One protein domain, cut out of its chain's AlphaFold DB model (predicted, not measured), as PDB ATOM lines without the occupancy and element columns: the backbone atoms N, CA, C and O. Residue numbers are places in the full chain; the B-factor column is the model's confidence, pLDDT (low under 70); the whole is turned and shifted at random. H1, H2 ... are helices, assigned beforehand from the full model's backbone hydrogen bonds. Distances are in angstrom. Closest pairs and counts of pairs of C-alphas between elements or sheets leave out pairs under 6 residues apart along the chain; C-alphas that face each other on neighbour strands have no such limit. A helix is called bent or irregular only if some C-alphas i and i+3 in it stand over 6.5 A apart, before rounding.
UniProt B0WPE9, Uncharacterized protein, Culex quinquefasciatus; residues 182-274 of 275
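This is residues 182 to 274 of the 275 residues of an uncharacterized protein of Culex quinquefasciatus (UniProt B0WPE9). Helices H3 and H4 run side by side in opposite ways at one end of the domain, the short helices H1 and H2 lie toward the other end, and the long loop stretch of residues 207 to 232 winds through the space between the two ends. A second long loop, residues 245 to 261, swings out from the end of H3 and comes back to the start of H4. The printed part has 93 residues with four named helices, in the order H1, H2, H3, H4 along the chain, and no named strand; the class is all helix, though under half of the residues, 39 of 93, are in named elements. The helices are loosely placed, with no two of them touching, yet the whole is compact, with a radius of gyration of the C-alphas of 13.2 A and spans of 42 by 28 by 19 A.

From the first printed residue the model runs straight into H1, residues 182 to 190. A short link of 10 residues leads to H2, residues 201 to 206, and H1 and H2 are apart. The long link after H2 is residues 207 to 232, with C-alphas 5 to 15 A from the mean of all C-alphas. Within it, residues 214 to 215 pair with residues 226 to 227, antiparallel, as strands do, in stretches too short to be named. H3, residues 233 to 244, follows this link and is apart from H2. H1 and H3 are close but not clearly touching, with 1 pair of C-alphas within 8 A; the closest are those of Gln 189 and Glu 242, 8.0 A apart. Their lines stand at a shallow tilt of 29 degrees, opposite ways, and their centres are 15.2 A apart. After H3 comes the long link of residues 245 to 261, and then H4, residues 262 to 273. H3 and H4 are close but not clearly touching, with 2 pairs of C-alphas within 8 A; the closest are those of Glu 233 and Ile 269, 6.8 A apart. Their lines stand at a shallow tilt of 19 degrees, opposite ways, with 12.4 A from centre to centre. H4 is apart from H1 and from H2. In H1, H2, H3 and H4 every O i to N i+4 pair of the backbone is within hydrogen-bond range.

H1 begins at C-alpha 182, at (57.347, -31.659, 121.534), and ends at Tyr 190, 11.9 A away from C-alpha to C-alpha. H2 goes from Leu 201 to His 206, a run of 6 residues. H3 goes from Glu 233, C-alpha at (48.513, -7.639, 118.148), to Lys 244, 16.6 A from first to last C-alpha. H4 goes from Asp 262 to Lys 273, whose C-alpha is at (44.635, -3.416, 111.733), and measures 16.7 A. H3 and H4, with 12 residues each, are the longest helices, and no helix is bent.

The two C-alphas farthest apart are those of Asn 198 and Gln 274, at 42.1 A, while the first and last printed C-alphas, of Met 182 and Gln 274, are 35.0 A apart. The printed part has no cut. The link from H2 to H3, of 26 residues, and the link from H3 to H4, of 17 residues, are long; the C-alphas of the latter lie 7 to 18 A from the mean of all C-alphas. The mean pLDDT of the printed part is 92.6; that of H4 is 83, and one printed residue, Gln 274, is under 70.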
ATOM      1  N   MET A 182      57.731 -33.029 121.895       95.81
ATOM      2  CA  MET A 182      57.347 -31.659 121.534       95.81
ATOM      3  C   MET A 182      55.823 -31.431 121.547       95.81
ATOM      4  O   MET A 182      55.354 -30.344 121.865       95.81
ATOM      5  N   PHE A 183      55.015 -32.449 121.249       96.00
ATOM      6  CA  PHE A 183      53.557 -32.335 121.309       96.00
ATOM      7  C   PHE A 183      53.058 -32.004 122.723       96.00
ATOM      8  O   PHE A 183      52.192 -31.140 122.876       96.00
ATOM      9  N   HIS A 184      53.612 -32.686 123.731       95.75
ATOM     10  CA  HIS A 184      53.269 -32.499 125.143       95.75
ATOM     11  C   HIS A 184      53.994 -31.297 125.753       95.75
ATOM     12  O   HIS A 184      53.456 -30.608 126.612       95.75
ATOM     13  N   ASP A 185      55.191 -30.987 125.263       95.69
ATOM     14  CA  ASP A 185      55.898 -29.754 125.614       95.69
ATOM     15  C   ASP A 185      55.087 -28.515 125.189       95.69
ATOM     16  O   ASP A 185      54.880 -27.599 125.983       95.69
ATOM     17  N   ASN A 186      54.482 -28.551 123.995       96.12
ATOM     18  CA  ASN A 186      53.520 -27.546 123.538       96.12
ATOM     19  C   ASN A 186      52.262 -27.494 124.426       96.12
ATOM     20  O   ASN A 186      51.691 -26.421 124.618       96.12
ATOM     21  N   HIS A 187      51.819 -28.621 124.991       96.19
ATOM     22  CA  HIS A 187      50.734 -28.609 125.973       96.19
ATOM     23  C   HIS A 187      51.134 -27.828 127.233       96.19
ATOM     24  O   HIS A 187      50.357 -26.995 127.676       96.19
ATOM     25  N   HIS A 188      52.346 -27.999 127.769       94.62
ATOM     26  CA  HIS A 188      52.820 -27.177 128.898       94.62
ATOM     27  C   HIS A 188      53.048 -25.712 128.523       94.62
ATOM     28  O   HIS A 188      52.838 -24.829 129.343       94.62
ATOM     29  N   GLN A 189      53.450 -25.438 127.282       94.75
ATOM     30  CA  GLN A 189      53.666 -24.075 126.796       94.75
ATOM     31  C   GLN A 189      52.361 -23.282 126.632       94.75
ATOM     32  O   GLN A 189      52.332 -22.073 126.855       94.75
ATOM     33  N   TYR A 190      51.282 -23.948 126.211       96.12
ATOM     34  CA  TYR A 190      50.034 -23.291 125.816       96.12
ATOM     35  C   TYR A 190      48.810 -23.677 126.659       96.12
ATOM     36  O   TYR A 190      47.779 -23.021 126.534       96.12
ATOM     37  N   PHE A 191      48.897 -24.722 127.488       94.81
ATOM     38  CA  PHE A 191      47.887 -25.326 128.384       94.81
ATOM     39  C   PHE A 191      46.593 -25.846 127.739       94.81
ATOM     40  O   PHE A 191      46.064 -26.890 128.124       94.81
ATOM     41  N   HIS A 192      46.045 -25.134 126.762       96.19
ATOM     42  CA  HIS A 192      44.718 -25.371 126.201       96.19
ATOM     43  C   HIS A 192      44.787 -25.848 124.751       96.19
ATOM     44  O   HIS A 192      44.076 -25.346 123.881       96.19
ATOM     45  N   VAL A 193      45.661 -26.820 124.502       97.25
ATOM     46  CA  VAL A 193      45.870 -27.504 123.221       97.25
ATOM     47  C   VAL A 193      46.520 -28.863 123.493       97.25
ATOM     48  O   VAL A 193      47.110 -29.037 124.562       97.25
ATOM     49  N   ASN A 194      46.446 -29.801 122.545       96.94
ATOM     50  CA  ASN A 194      47.199 -31.061 122.590       96.94
ATOM     51  C   ASN A 194      46.967 -31.867 123.890       96.94
ATOM     52  O   ASN A 194      47.905 -32.198 124.607       96.94
ATOM     53  N   PHE A 195      45.711 -32.158 124.229       95.44
ATOM     54  CA  PHE A 195      45.338 -32.815 125.489       95.44
ATOM     55  C   PHE A 195      45.646 -34.317 125.524       95.44
ATOM     56  O   PHE A 195      45.754 -34.914 126.597       95.44
ATOM     57  N   GLY A 196      45.710 -34.959 124.364       92.81
ATOM     58  CA  GLY A 196      45.987 -36.376 124.218       92.81
ATOM     59  C   GLY A 196      47.402 -36.708 124.662       92.81
ATOM     60  O   GLY A 196      48.362 -36.044 124.311       92.81
ATOM     61  N   PHE A 197      47.559 -37.780 125.427       84.44
ATOM     62  CA  PHE A 197      48.859 -38.072 126.028       84.44
ATOM     63  C   PHE A 197      49.698 -39.060 125.207       84.44
ATOM     64  O   PHE A 197      50.843 -38.792 124.856       84.44
ATOM     65  N   ASN A 198      49.097 -40.198 124.854       90.81
ATOM     66  CA  ASN A 198      49.740 -41.261 124.073       90.81
ATOM     67  C   ASN A 198      49.161 -41.413 122.664       90.81
ATOM     68  O   ASN A 198      49.670 -42.180 121.854       90.81
ATOM     69  N   ILE A 199      48.035 -40.755 122.393       94.12
ATOM     70  CA  ILE A 199      47.281 -40.899 121.149       94.12
ATOM     71  C   ILE A 199      46.807 -39.504 120.743       94.12
ATOM     72  O   ILE A 199      45.767 -39.047 121.216       94.12
ATOM     73  N   TYR A 200      47.549 -38.828 119.863       94.94
ATOM     74  CA  TYR A 200      47.182 -37.475 119.406       94.94
ATOM     75  C   TYR A 200      45.940 -37.471 118.497       94.94
ATOM     76  O   TYR A 200      45.343 -36.426 118.250       94.94
ATOM     77  N   LEU A 201      45.523 -38.639 117.990       95.75
ATOM     78  CA  LEU A 201      44.333 -38.769 117.141       95.75
ATOM     79  C   LEU A 201      43.068 -38.260 117.842       95.75
ATOM     80  O   LEU A 201      42.175 -37.728 117.183       95.75
ATOM     81  N   TRP A 202      43.009 -38.353 119.174       95.75
ATOM     82  CA  TRP A 202      41.909 -37.783 119.944       95.75
ATOM     83  C   TRP A 202      41.836 -36.265 119.787       95.75
ATOM     84  O   TRP A 202      40.741 -35.735 119.607       95.75
ATOM     85  N   ASP A 203      42.967 -35.567 119.767       97.56
ATOM     86  CA  ASP A 203      43.000 -34.124 119.538       97.56
ATOM     87  C   ASP A 203      42.592 -33.744 118.120       97.56
ATOM     88  O   ASP A 203      41.928 -32.727 117.913       97.56
ATOM     89  N   VAL A 204      42.941 -34.575 117.139       96.00
ATOM     90  CA  VAL A 204      42.498 -34.380 115.755       96.00
ATOM     91  C   VAL A 204      40.975 -34.486 115.676       96.00
ATOM     92  O   VAL A 204      40.326 -33.605 115.115       96.00
ATOM     93  N   TRP A 205      40.385 -35.519 116.284       96.56
ATOM     94  CA  TRP A 205      38.936 -35.742 116.249       96.56
ATOM     95  C   TRP A 205      38.137 -34.693 117.021       96.56
ATOM     96  O   TRP A 205      37.075 -34.274 116.561       96.56
ATOM     97  N   HIS A 206      38.645 -34.225 118.159       96.56
ATOM     98  CA  HIS A 206      37.963 -33.215 118.974       96.56
ATOM     99  C   HIS A 206      38.313 -31.772 118.564       96.56
ATOM    100  O   HIS A 206      37.718 -30.811 119.064       96.56
ATOM    101  N   GLY A 207      39.233 -31.604 117.609       96.62
ATOM    102  CA  GLY A 207      39.669 -30.308 117.098       96.62
ATOM    103  C   GLY A 207      40.541 -29.523 118.080       96.62
ATOM    104  O   GLY A 207      40.554 -28.295 118.014       96.62
ATOM    105  N   THR A 208      41.227 -30.215 118.988       97.44
ATOM    106  CA  THR A 208      42.147 -29.652 119.989       97.44
ATOM    107  C   THR A 208      43.619 -29.835 119.621       97.44
ATOM    108  O   THR A 208      44.499 -29.426 120.375       97.44
ATOM    109  N   TYR A 209      43.895 -30.407 118.442       97.31
ATOM    110  CA  TYR A 209      45.244 -30.504 117.886       97.31
ATOM    111  C   TYR A 209      45.740 -29.108 117.510       97.31
ATOM    112  O   TYR A 209      44.986 -28.310 116.938       97.31
ATOM    113  N   ARG A 210      46.997 -28.798 117.829       97.25
ATOM    114  CA  ARG A 210      47.596 -27.492 117.545       97.25
ATOM    115  C   ARG A 210      47.589 -27.196 116.047       97.25
ATOM    116  O   ARG A 210      47.965 -28.028 115.226       97.25
ATOM    117  N   ARG A 211      47.186 -25.977 115.685       96.31
ATOM    118  CA  ARG A 211      47.102 -25.527 114.289       96.31
ATOM    119  C   ARG A 211      47.960 -24.299 114.030       96.31
ATOM    120  O   ARG A 211      48.046 -23.398 114.860       96.31
ATOM    121  N   LYS A 212      48.540 -24.234 112.830       95.56
ATOM    122  CA  LYS A 212      49.409 -23.131 112.403       95.56
ATOM    123  C   LYS A 212      48.681 -21.786 112.310       95.56
ATOM    124  O   LYS A 212      49.271 -20.770 112.665       95.56
ATOM    125  N   ASP A 213      47.421 -21.792 111.875       94.38
ATOM    126  CA  ASP A 213      46.556 -20.620 111.644       94.38
ATOM    127  C   ASP A 213      45.862 -20.088 112.914       94.38
ATOM    128  O   ASP A 213      44.926 -19.288 112.836       94.38
ATOM    129  N   ARG A 214      46.268 -20.570 114.092       96.00
ATOM    130  CA  ARG A 214      45.652 -20.240 115.379       96.00
ATOM    131  C   ARG A 214      46.690 -19.760 116.367       96.00
ATOM    132  O   ARG A 214      47.811 -20.243 116.342       96.00
ATOM    133  N   VAL A 215      46.283 -18.855 117.243       96.62
ATOM    134  CA  VAL A 215      47.071 -18.335 118.361       96.62
ATOM    135  C   VAL A 215      46.664 -19.059 119.631       96.62
ATOM    136  O   VAL A 215      45.464 -19.216 119.899       96.62
ATOM    137  N   TYR A 216      47.665 -19.466 120.404       97.12
ATOM    138  CA  TYR A 216      47.487 -20.136 121.678       97.12
ATOM    139  C   TYR A 216      48.237 -19.382 122.780       97.12
ATOM    140  O   TYR A 216      49.225 -18.692 122.546       97.12
ATOM    141  N   SER A 217      47.738 -19.495 124.002       95.25
ATOM    142  CA  SER A 217      48.406 -19.041 125.217       95.25
ATOM    143  C   SER A 217      47.731 -19.708 126.408       95.25
ATOM    144  O   SER A 217      46.607 -20.201 126.283       95.25
ATOM    145  N   GLU A 218      48.374 -19.634 127.570       94.69
ATOM    146  CA  GLU A 218      47.803 -20.075 128.850       94.69
ATOM    147  C   GLU A 218      46.433 -19.428 129.144       94.69
ATOM    148  O   GLU A 218      45.606 -19.996 129.845       94.69
ATOM    149  N   ASP A 219      46.165 -18.258 128.552       95.12
ATOM    150  CA  ASP A 219      44.939 -17.480 128.744       95.12
ATOM    151  C   ASP A 219      43.877 -17.717 127.647       95.12
ATOM    152  O   ASP A 219      42.775 -17.160 127.702       95.12
ATOM    153  N   ILE A 220      44.185 -18.505 126.607       94.69
ATOM    154  CA  ILE A 220      43.262 -18.810 125.501       94.69
ATOM    155  C   ILE A 220      42.658 -20.199 125.710       94.69
ATOM    156  O   ILE A 220      43.185 -21.220 125.282       94.69
ATOM    157  N   PHE A 221      41.489 -20.223 126.342       94.56
ATOM    158  CA  PHE A 221      40.778 -21.449 126.700       94.56
ATOM    159  C   PHE A 221      40.046 -22.111 125.522       94.56
ATOM    160  O   PHE A 221      39.721 -21.491 124.507       94.56
ATOM    161  N   GLY A 222      39.693 -23.388 125.708       91.25
ATOM    162  CA  GLY A 222      38.747 -24.108 124.848       91.25
ATOM    163  C   GLY A 222      39.368 -25.011 123.781       91.25
ATOM    164  O   GLY A 222      38.638 -25.523 122.935       91.25
ATOM    165  N   GLY A 223      40.688 -25.224 123.787       93.62
ATOM    166  CA  GLY A 223      41.331 -26.256 122.962       93.62
ATOM    167  C   GLY A 223      41.624 -25.857 121.513       93.62
ATOM    168  O   GLY A 223      42.506 -26.421 120.876       93.62
ATOM    169  N   LYS A 224      40.877 -24.894 120.960       95.94
ATOM    170  CA  LYS A 224      40.859 -24.612 119.510       95.94
ATOM    171  C   LYS A 224      41.759 -23.454 119.072       95.94
ATOM    172  O   LYS A 224      41.951 -23.287 117.863       95.94
ATOM    173  N   GLY A 225      42.269 -22.668 120.021       96.25
ATOM    174  CA  GLY A 225      42.975 -21.410 119.769       96.25
ATOM    175  C   GLY A 225      42.080 -20.326 119.148       96.25
ATOM    176  O   GLY A 225      40.973 -20.592 118.666       96.25
ATOM    177  N   LYS A 226      42.562 -19.083 119.133       96.06
ATOM    178  CA  LYS A 226      41.892 -17.956 118.454       96.06
ATOM    179  C   LYS A 226      42.441 -17.800 117.036       96.06
ATOM    180  O   LYS A 226      43.607 -18.102 116.800       96.06
ATOM    181  N   SER A 227      41.628 -17.361 116.075       94.81
ATOM    182  CA  SER A 227      42.172 -17.002 114.753       94.81
ATOM    183  C   SER A 227      42.928 -15.673 114.811       94.81
ATOM    184  O   SER A 227      42.729 -14.886 115.739       94.81
ATOM    185  N   PHE A 228      43.766 -15.392 113.809       91.50
ATOM    186  CA  PHE A 228      44.523 -14.137 113.745       91.50
ATOM    187  C   PHE A 228      43.637 -12.884 113.715       91.50
ATOM    188  O   PHE A 228      44.062 -11.820 114.149       91.50
ATOM    189  N   GLU A 229      42.393 -12.999 113.246       88.19
ATOM    190  CA  GLU A 229      41.433 -11.891 113.223       88.19
ATOM    191  C   GLU A 229      40.772 -11.628 114.583       88.19
ATOM    192  O   GLU A 229      40.132 -10.594 114.753       88.19
ATOM    193  N   GLN A 230      40.860 -12.572 115.521       89.94
ATOM    194  CA  GLN A 230      40.185 -12.516 116.823       89.94
ATOM    195  C   GLN A 230      41.115 -12.108 117.969       89.94
ATOM    196  O   GLN A 230      40.653 -11.936 119.097       89.94
ATOM    197  N   VAL A 231      42.417 -12.006 117.704       91.56
ATOM    198  CA  VAL A 231      43.439 -11.698 118.706       91.56
ATOM    199  C   VAL A 231      43.924 -10.265 118.594       91.56
ATOM    200  O   VAL A 231      43.967  -9.676 117.515       91.56
ATOM    201  N   SER A 232      44.348  -9.717 119.725       91.06
ATOM    202  CA  SER A 232      45.124  -8.484 119.750       91.06
ATOM    203  C   SER A 232      46.517  -8.695 119.145       91.06
ATOM    204  O   SER A 232      47.083  -9.789 119.192       91.06
ATOM    205  N   GLU A 233      47.125  -7.618 118.638       89.75
ATOM    206  CA  GLU A 233      48.513  -7.639 118.148       89.75
ATOM    207  C   GLU A 233      49.490  -8.135 119.227       89.75
ATOM    208  O   GLU A 233      50.418  -8.878 118.928       89.75
ATOM    209  N   LYS A 234      49.244  -7.790 120.497       91.62
ATOM    210  CA  LYS A 234      50.062  -8.236 121.629       91.62
ATOM    211  C   LYS A 234      49.978  -9.751 121.855       91.62
ATOM    212  O   LYS A 234      51.011 -10.373 122.073       91.62
ATOM    213  N   GLU A 235      48.777 -10.336 121.820       93.69
ATOM    214  CA  GLU A 235      48.594 -11.795 121.938       93.69
ATOM    215  C   GLU A 235      49.285 -12.526 120.781       93.69
ATOM    216  O   GLU A 235      49.989 -13.505 121.012       93.69
ATOM    217  N   LEU A 236      49.127 -12.016 119.554       92.75
ATOM    218  CA  LEU A 236      49.769 -12.582 118.370       92.75
ATOM    219  C   LEU A 236      51.298 -12.555 118.484       92.75
ATOM    220  O   LEU A 236      51.943 -13.571 118.250       92.75
ATOM    221  N   LEU A 237      51.885 -11.411 118.849       92.00
ATOM    222  CA  LEU A 237      53.337 -11.288 118.995       92.00
ATOM    223  C   LEU A 237      53.878 -12.207 120.098       92.00
ATOM    224  O   LEU A 237      54.901 -12.848 119.884       92.00
ATOM    225  N   LYS A 238      53.165 -12.341 121.225       94.25
ATOM    226  CA  LYS A 238      53.546 -13.271 122.301       94.25
ATOM    227  C   LYS A 238      53.587 -14.721 121.802       94.25
ATOM    228  O   LYS A 238      54.574 -15.404 122.033       94.25
ATOM    229  N   ASP A 239      52.554 -15.183 121.097       95.44
ATOM    230  CA  ASP A 239      52.517 -16.542 120.528       95.44
ATOM    231  C   ASP A 239      53.607 -16.768 119.468       95.44
ATOM    232  O   ASP A 239      54.209 -17.839 119.417       95.44
ATOM    233  N   LEU A 240      53.904 -15.755 118.648       94.00
ATOM    234  CA  LEU A 240      54.993 -15.816 117.672       94.00
ATOM    235  C   LEU A 240      56.368 -15.914 118.339       94.00
ATOM    236  O   LEU A 240      57.218 -16.659 117.853       94.00
ATOM    237  N   ASP A 241      56.594 -15.186 119.430       93.56
ATOM    238  CA  ASP A 241      57.835 -15.280 120.197       93.56
ATOM    239  C   ASP A 241      57.960 -16.648 120.874       93.56
ATOM    240  O   ASP A 241      59.015 -17.271 120.796       93.56
ATOM    241  N   GLU A 242      56.864 -17.172 121.423       94.75
ATOM    242  CA  GLU A 242      56.784 -18.529 121.969       94.75
ATOM    243  C   GLU A 242      57.157 -19.594 120.917       94.75
ATOM    244  O   GLU A 242      58.029 -20.426 121.174       94.75
ATOM    245  N   ARG A 243      56.614 -19.510 119.692       95.19
ATOM    246  CA  ARG A 243      56.970 -20.413 118.576       95.19
ATOM    247  C   ARG A 243      58.453 -20.404 118.235       95.19
ATOM    248  O   ARG A 243      59.010 -21.438 117.881       95.19
ATOM    249  N   LYS A 244      59.100 -19.238 118.312       93.25
ATOM    250  CA  LYS A 244      60.533 -19.096 118.012       93.25
ATOM    251  C   LYS A 244      61.418 -19.787 119.048       93.25
ATOM    252  O   LYS A 244      62.563 -20.095 118.733       93.25
ATOM    253  N   THR A 245      60.910 -20.026 120.261       93.69
ATOM    254  CA  THR A 245      61.656 -20.755 121.300       93.69
ATOM    255  C   THR A 245      61.663 -22.268 121.093       93.69
ATOM    256  O   THR A 245      62.454 -22.964 121.726       93.69
ATOM    257  N   GLU A 246      60.802 -22.786 120.216       96.00
ATOM    258  CA  GLU A 246      60.671 -24.215 119.952       96.00
ATOM    259  C   GLU A 246      61.790 -24.713 119.036       96.00
ATOM    260  O   GLU A 246      62.033 -24.172 117.954       96.00
ATOM    261  N   ASN A 247      62.436 -25.805 119.435       96.44
ATOM    262  CA  ASN A 247      63.497 -26.441 118.673       96.44
ATOM    263  C   ASN A 247      62.935 -27.157 117.430       96.44
ATOM    264  O   ASN A 247      62.175 -28.119 117.585       96.44
ATOM    265  N   PRO A 248      63.347 -26.794 116.200       95.69
ATOM    266  CA  PRO A 248      62.949 -27.515 114.991       95.69
ATOM    267  C   PRO A 248      63.292 -29.008 115.050       95.69
ATOM    268  O   PRO A 248      62.458 -29.838 114.696       95.69
ATOM    269  N   ASN A 249      64.448 -29.362 115.625       95.31
ATOM    270  CA  ASN A 249      64.900 -30.749 115.782       95.31
ATOM    271  C   ASN A 249      64.039 -31.559 116.759       95.31
ATOM    272  O   ASN A 249      64.253 -32.755 116.917       95.31
ATOM    273  N   ALA A 250      63.081 -30.947 117.462       95.25
ATOM    274  CA  ALA A 250      62.153 -31.657 118.336       95.25
ATOM    275  C   ALA A 250      60.882 -32.129 117.599       95.25
ATOM    276  O   ALA A 250      60.207 -33.032 118.089       95.25
ATOM    277  N   TYR A 251      60.638 -31.676 116.364       94.69
ATOM    278  CA  TYR A 251      59.523 -32.102 115.501       94.69
ATOM    279  C   TYR A 251      59.845 -33.316 114.615       94.69
ATOM    280  O   TYR A 251      61.003 -33.530 114.281       94.69
ATOM    281  N   ARG A 252      58.839 -34.113 114.222       89.31
ATOM    282  CA  ARG A 252      58.992 -35.427 113.552       89.31
ATOM    283  C   ARG A 252      59.984 -35.460 112.379       89.31
ATOM    284  O   ARG A 252      60.686 -36.455 112.237       89.31
ATOM    285  N   ASP A 253      60.071 -34.380 111.611       91.50
ATOM    286  CA  ASP A 253      60.932 -34.252 110.426       91.50
ATOM    287  C   ASP A 253      62.029 -33.185 110.595       91.50
ATOM    288  O   ASP A 253      62.508 -32.616 109.619       91.50
ATOM    289  N   ASP A 254      62.381 -32.863 111.842       94.06
ATOM    290  CA  ASP A 254      63.343 -31.817 112.217       94.06
ATOM    291  C   ASP A 254      62.981 -30.413 111.683       94.06
ATOM    292  O   ASP A 254      63.828 -29.542 111.476       94.06
ATOM    293  N   VAL A 255      61.679 -30.176 111.482       92.81
ATOM    294  CA  VAL A 255      61.110 -28.917 110.988       92.81
ATOM    295  C   VAL A 255      59.978 -28.459 111.901       92.81
ATOM    296  O   VAL A 255      59.017 -29.190 112.125       92.81
ATOM    297  N   ASN A 256      60.041 -27.207 112.369       93.75
ATOM    298  CA  ASN A 256      58.912 -26.582 113.060       93.75
ATOM    299  C   ASN A 256      57.808 -26.215 112.052       93.75
ATOM    300  O   ASN A 256      57.856 -25.169 111.400       93.75
ATOM    301  N   GLU A 257      56.790 -27.069 111.941       92.75
ATOM    302  CA  GLU A 257      55.646 -26.870 111.042       92.75
ATOM    303  C   GLU A 257      54.818 -25.614 111.374       92.75
ATOM    304  O   GLU A 257      54.199 -25.010 110.486       92.75
ATOM    305  N   TYR A 258      54.863 -25.163 112.629       94.69
ATOM    306  CA  TYR A 258      54.117 -24.012 113.130       94.69
ATOM    307  C   TYR A 258      54.840 -22.677 112.941       94.69
ATOM    308  O   TYR A 258      54.205 -21.633 113.121       94.69
ATOM    309  N   ALA A 259      56.115 -22.684 112.540       92.50
ATOM    310  CA  ALA A 259      56.879 -21.469 112.280       92.50
ATOM    311  C   ALA A 259      56.225 -20.621 111.170       92.50
ATOM    312  O   ALA A 259      55.832 -21.132 110.114       92.50
ATOM    313  N   ILE A 260      56.111 -19.315 111.420       90.88
ATOM    314  CA  ILE A 260      55.546 -18.321 110.496       90.88
ATOM    315  C   ILE A 260      56.675 -17.395 110.053       90.88
ATOM    316  O   ILE A 260      57.454 -16.927 110.882       90.88
ATOM    317  N   GLN A 261      56.770 -17.136 108.750       88.06
ATOM    318  CA  GLN A 261      57.809 -16.266 108.195       88.06
ATOM    319  C   GLN A 261      57.538 -14.798 108.557       88.06
ATOM    320  O   GLN A 261      56.390 -14.355 108.538       88.06
ATOM    321  N   ASP A 262      58.577 -13.998 108.801       84.81
ATOM    322  CA  ASP A 262      58.422 -12.581 109.191       84.81
ATOM    323  C   ASP A 262      57.639 -11.746 108.155       84.81
ATOM    324  O   ASP A 262      56.908 -10.800 108.485       84.81
ATOM    325  N   THR A 263      57.751 -12.120 106.878       86.56
ATOM    326  CA  THR A 263      56.984 -11.521 105.780       86.56
ATOM    327  C   THR A 263      55.485 -11.805 105.905       86.56
ATOM    328  O   THR A 263      54.682 -10.894 105.689       86.56
ATOM    329  N   GLU A 264      55.095 -13.020 106.304       86.69
ATOM    330  CA  GLU A 264      53.704 -13.384 106.602       86.69
ATOM    331  C   GLU A 264      53.203 -12.674 107.859       86.69
ATOM    332  O   GLU A 264      52.102 -12.125 107.839       86.69
ATOM    333  N   VAL A 265      54.015 -12.596 108.919       85.44
ATOM    334  CA  VAL A 265      53.662 -11.883 110.162       85.44
ATOM    335  C   VAL A 265      53.261 -10.438 109.862       85.44
ATOM    336  O   VAL A 265      52.198  -9.974 110.279       85.44
ATOM    337  N   SER A 266      54.066  -9.741 109.059       85.38
ATOM    338  CA  SER A 266      53.790  -8.359 108.652       85.38
ATOM    339  C   SER A 266      52.458  -8.221 107.904       85.38
ATOM    340  O   SER A 266      51.749  -7.223 108.059       85.38
ATOM    341  N   GLN A 267      52.098  -9.213 107.087       88.06
ATOM    342  CA  GLN A 267      50.824  -9.234 106.366       88.06
ATOM    343  C   GLN A 267      49.643  -9.526 107.297       88.06
ATOM    344  O   GLN A 267      48.601  -8.882 107.165       88.06
ATOM    345  N   ILE A 268      49.806 -10.450 108.247       86.44
ATOM    346  CA  ILE A 268      48.792 -10.795 109.249       86.44
ATOM    347  C   ILE A 268      48.465  -9.568 110.108       86.44
ATOM    348  O   ILE A 268      47.299  -9.188 110.213       86.44
ATOM    349  N   ILE A 269      49.487  -8.879 110.628       84.38
ATOM    350  CA  ILE A 269      49.314  -7.667 111.444       84.38
ATOM    351  C   ILE A 269      48.619  -6.560 110.643       84.38
ATOM    352  O   ILE A 269      47.693  -5.917 111.140       84.38
ATOM    353  N   LYS A 270      49.020  -6.342 109.380       84.94
ATOM    354  CA  LYS A 270      48.360  -5.356 108.507       84.94
ATOM    355  C   LYS A 270      46.879  -5.670 108.305       84.94
ATOM    356  O   LYS A 270      46.066  -4.757 108.391       84.94
ATOM    357  N   LYS A 271      46.524  -6.936 108.062       80.81
ATOM    358  CA  LYS A 271      45.124  -7.363 107.899       80.81
ATOM    359  C   LYS A 271      44.312  -7.190 109.183       80.81
ATOM    360  O   LYS A 271      43.163  -6.768 109.101       80.81
ATOM    361  N   ALA A 272      44.901  -7.473 110.344       73.56
ATOM    362  CA  ALA A 272      44.238  -7.292 111.635       73.56
ATOM    363  C   ALA A 272      43.931  -5.812 111.940       73.56
ATOM    364  O   ALA A 272      42.881  -5.519 112.496       73.56
ATOM    365  N   LYS A 273      44.800  -4.874 111.523       71.06
ATOM    366  CA  LYS A 273      44.635  -3.416 111.733       71.06
ATOM    367  C   LYS A 273      43.666  -2.719 110.769       71.06
ATOM    368  O   LYS A 273      43.354  -1.552 110.973       71.06
ATOM    369  N   GLN A 274      43.258  -3.378 109.685       68.06
ATOM    370  CA  GLN A 274      42.370  -2.806 108.661       68.06
ATOM    371  C   GLN A 274      40.873  -3.045 108.936       68.06
ATOM    372  O   GLN A 274      40.043  -2.635 108.126       68.06
TER     373      GLN A 274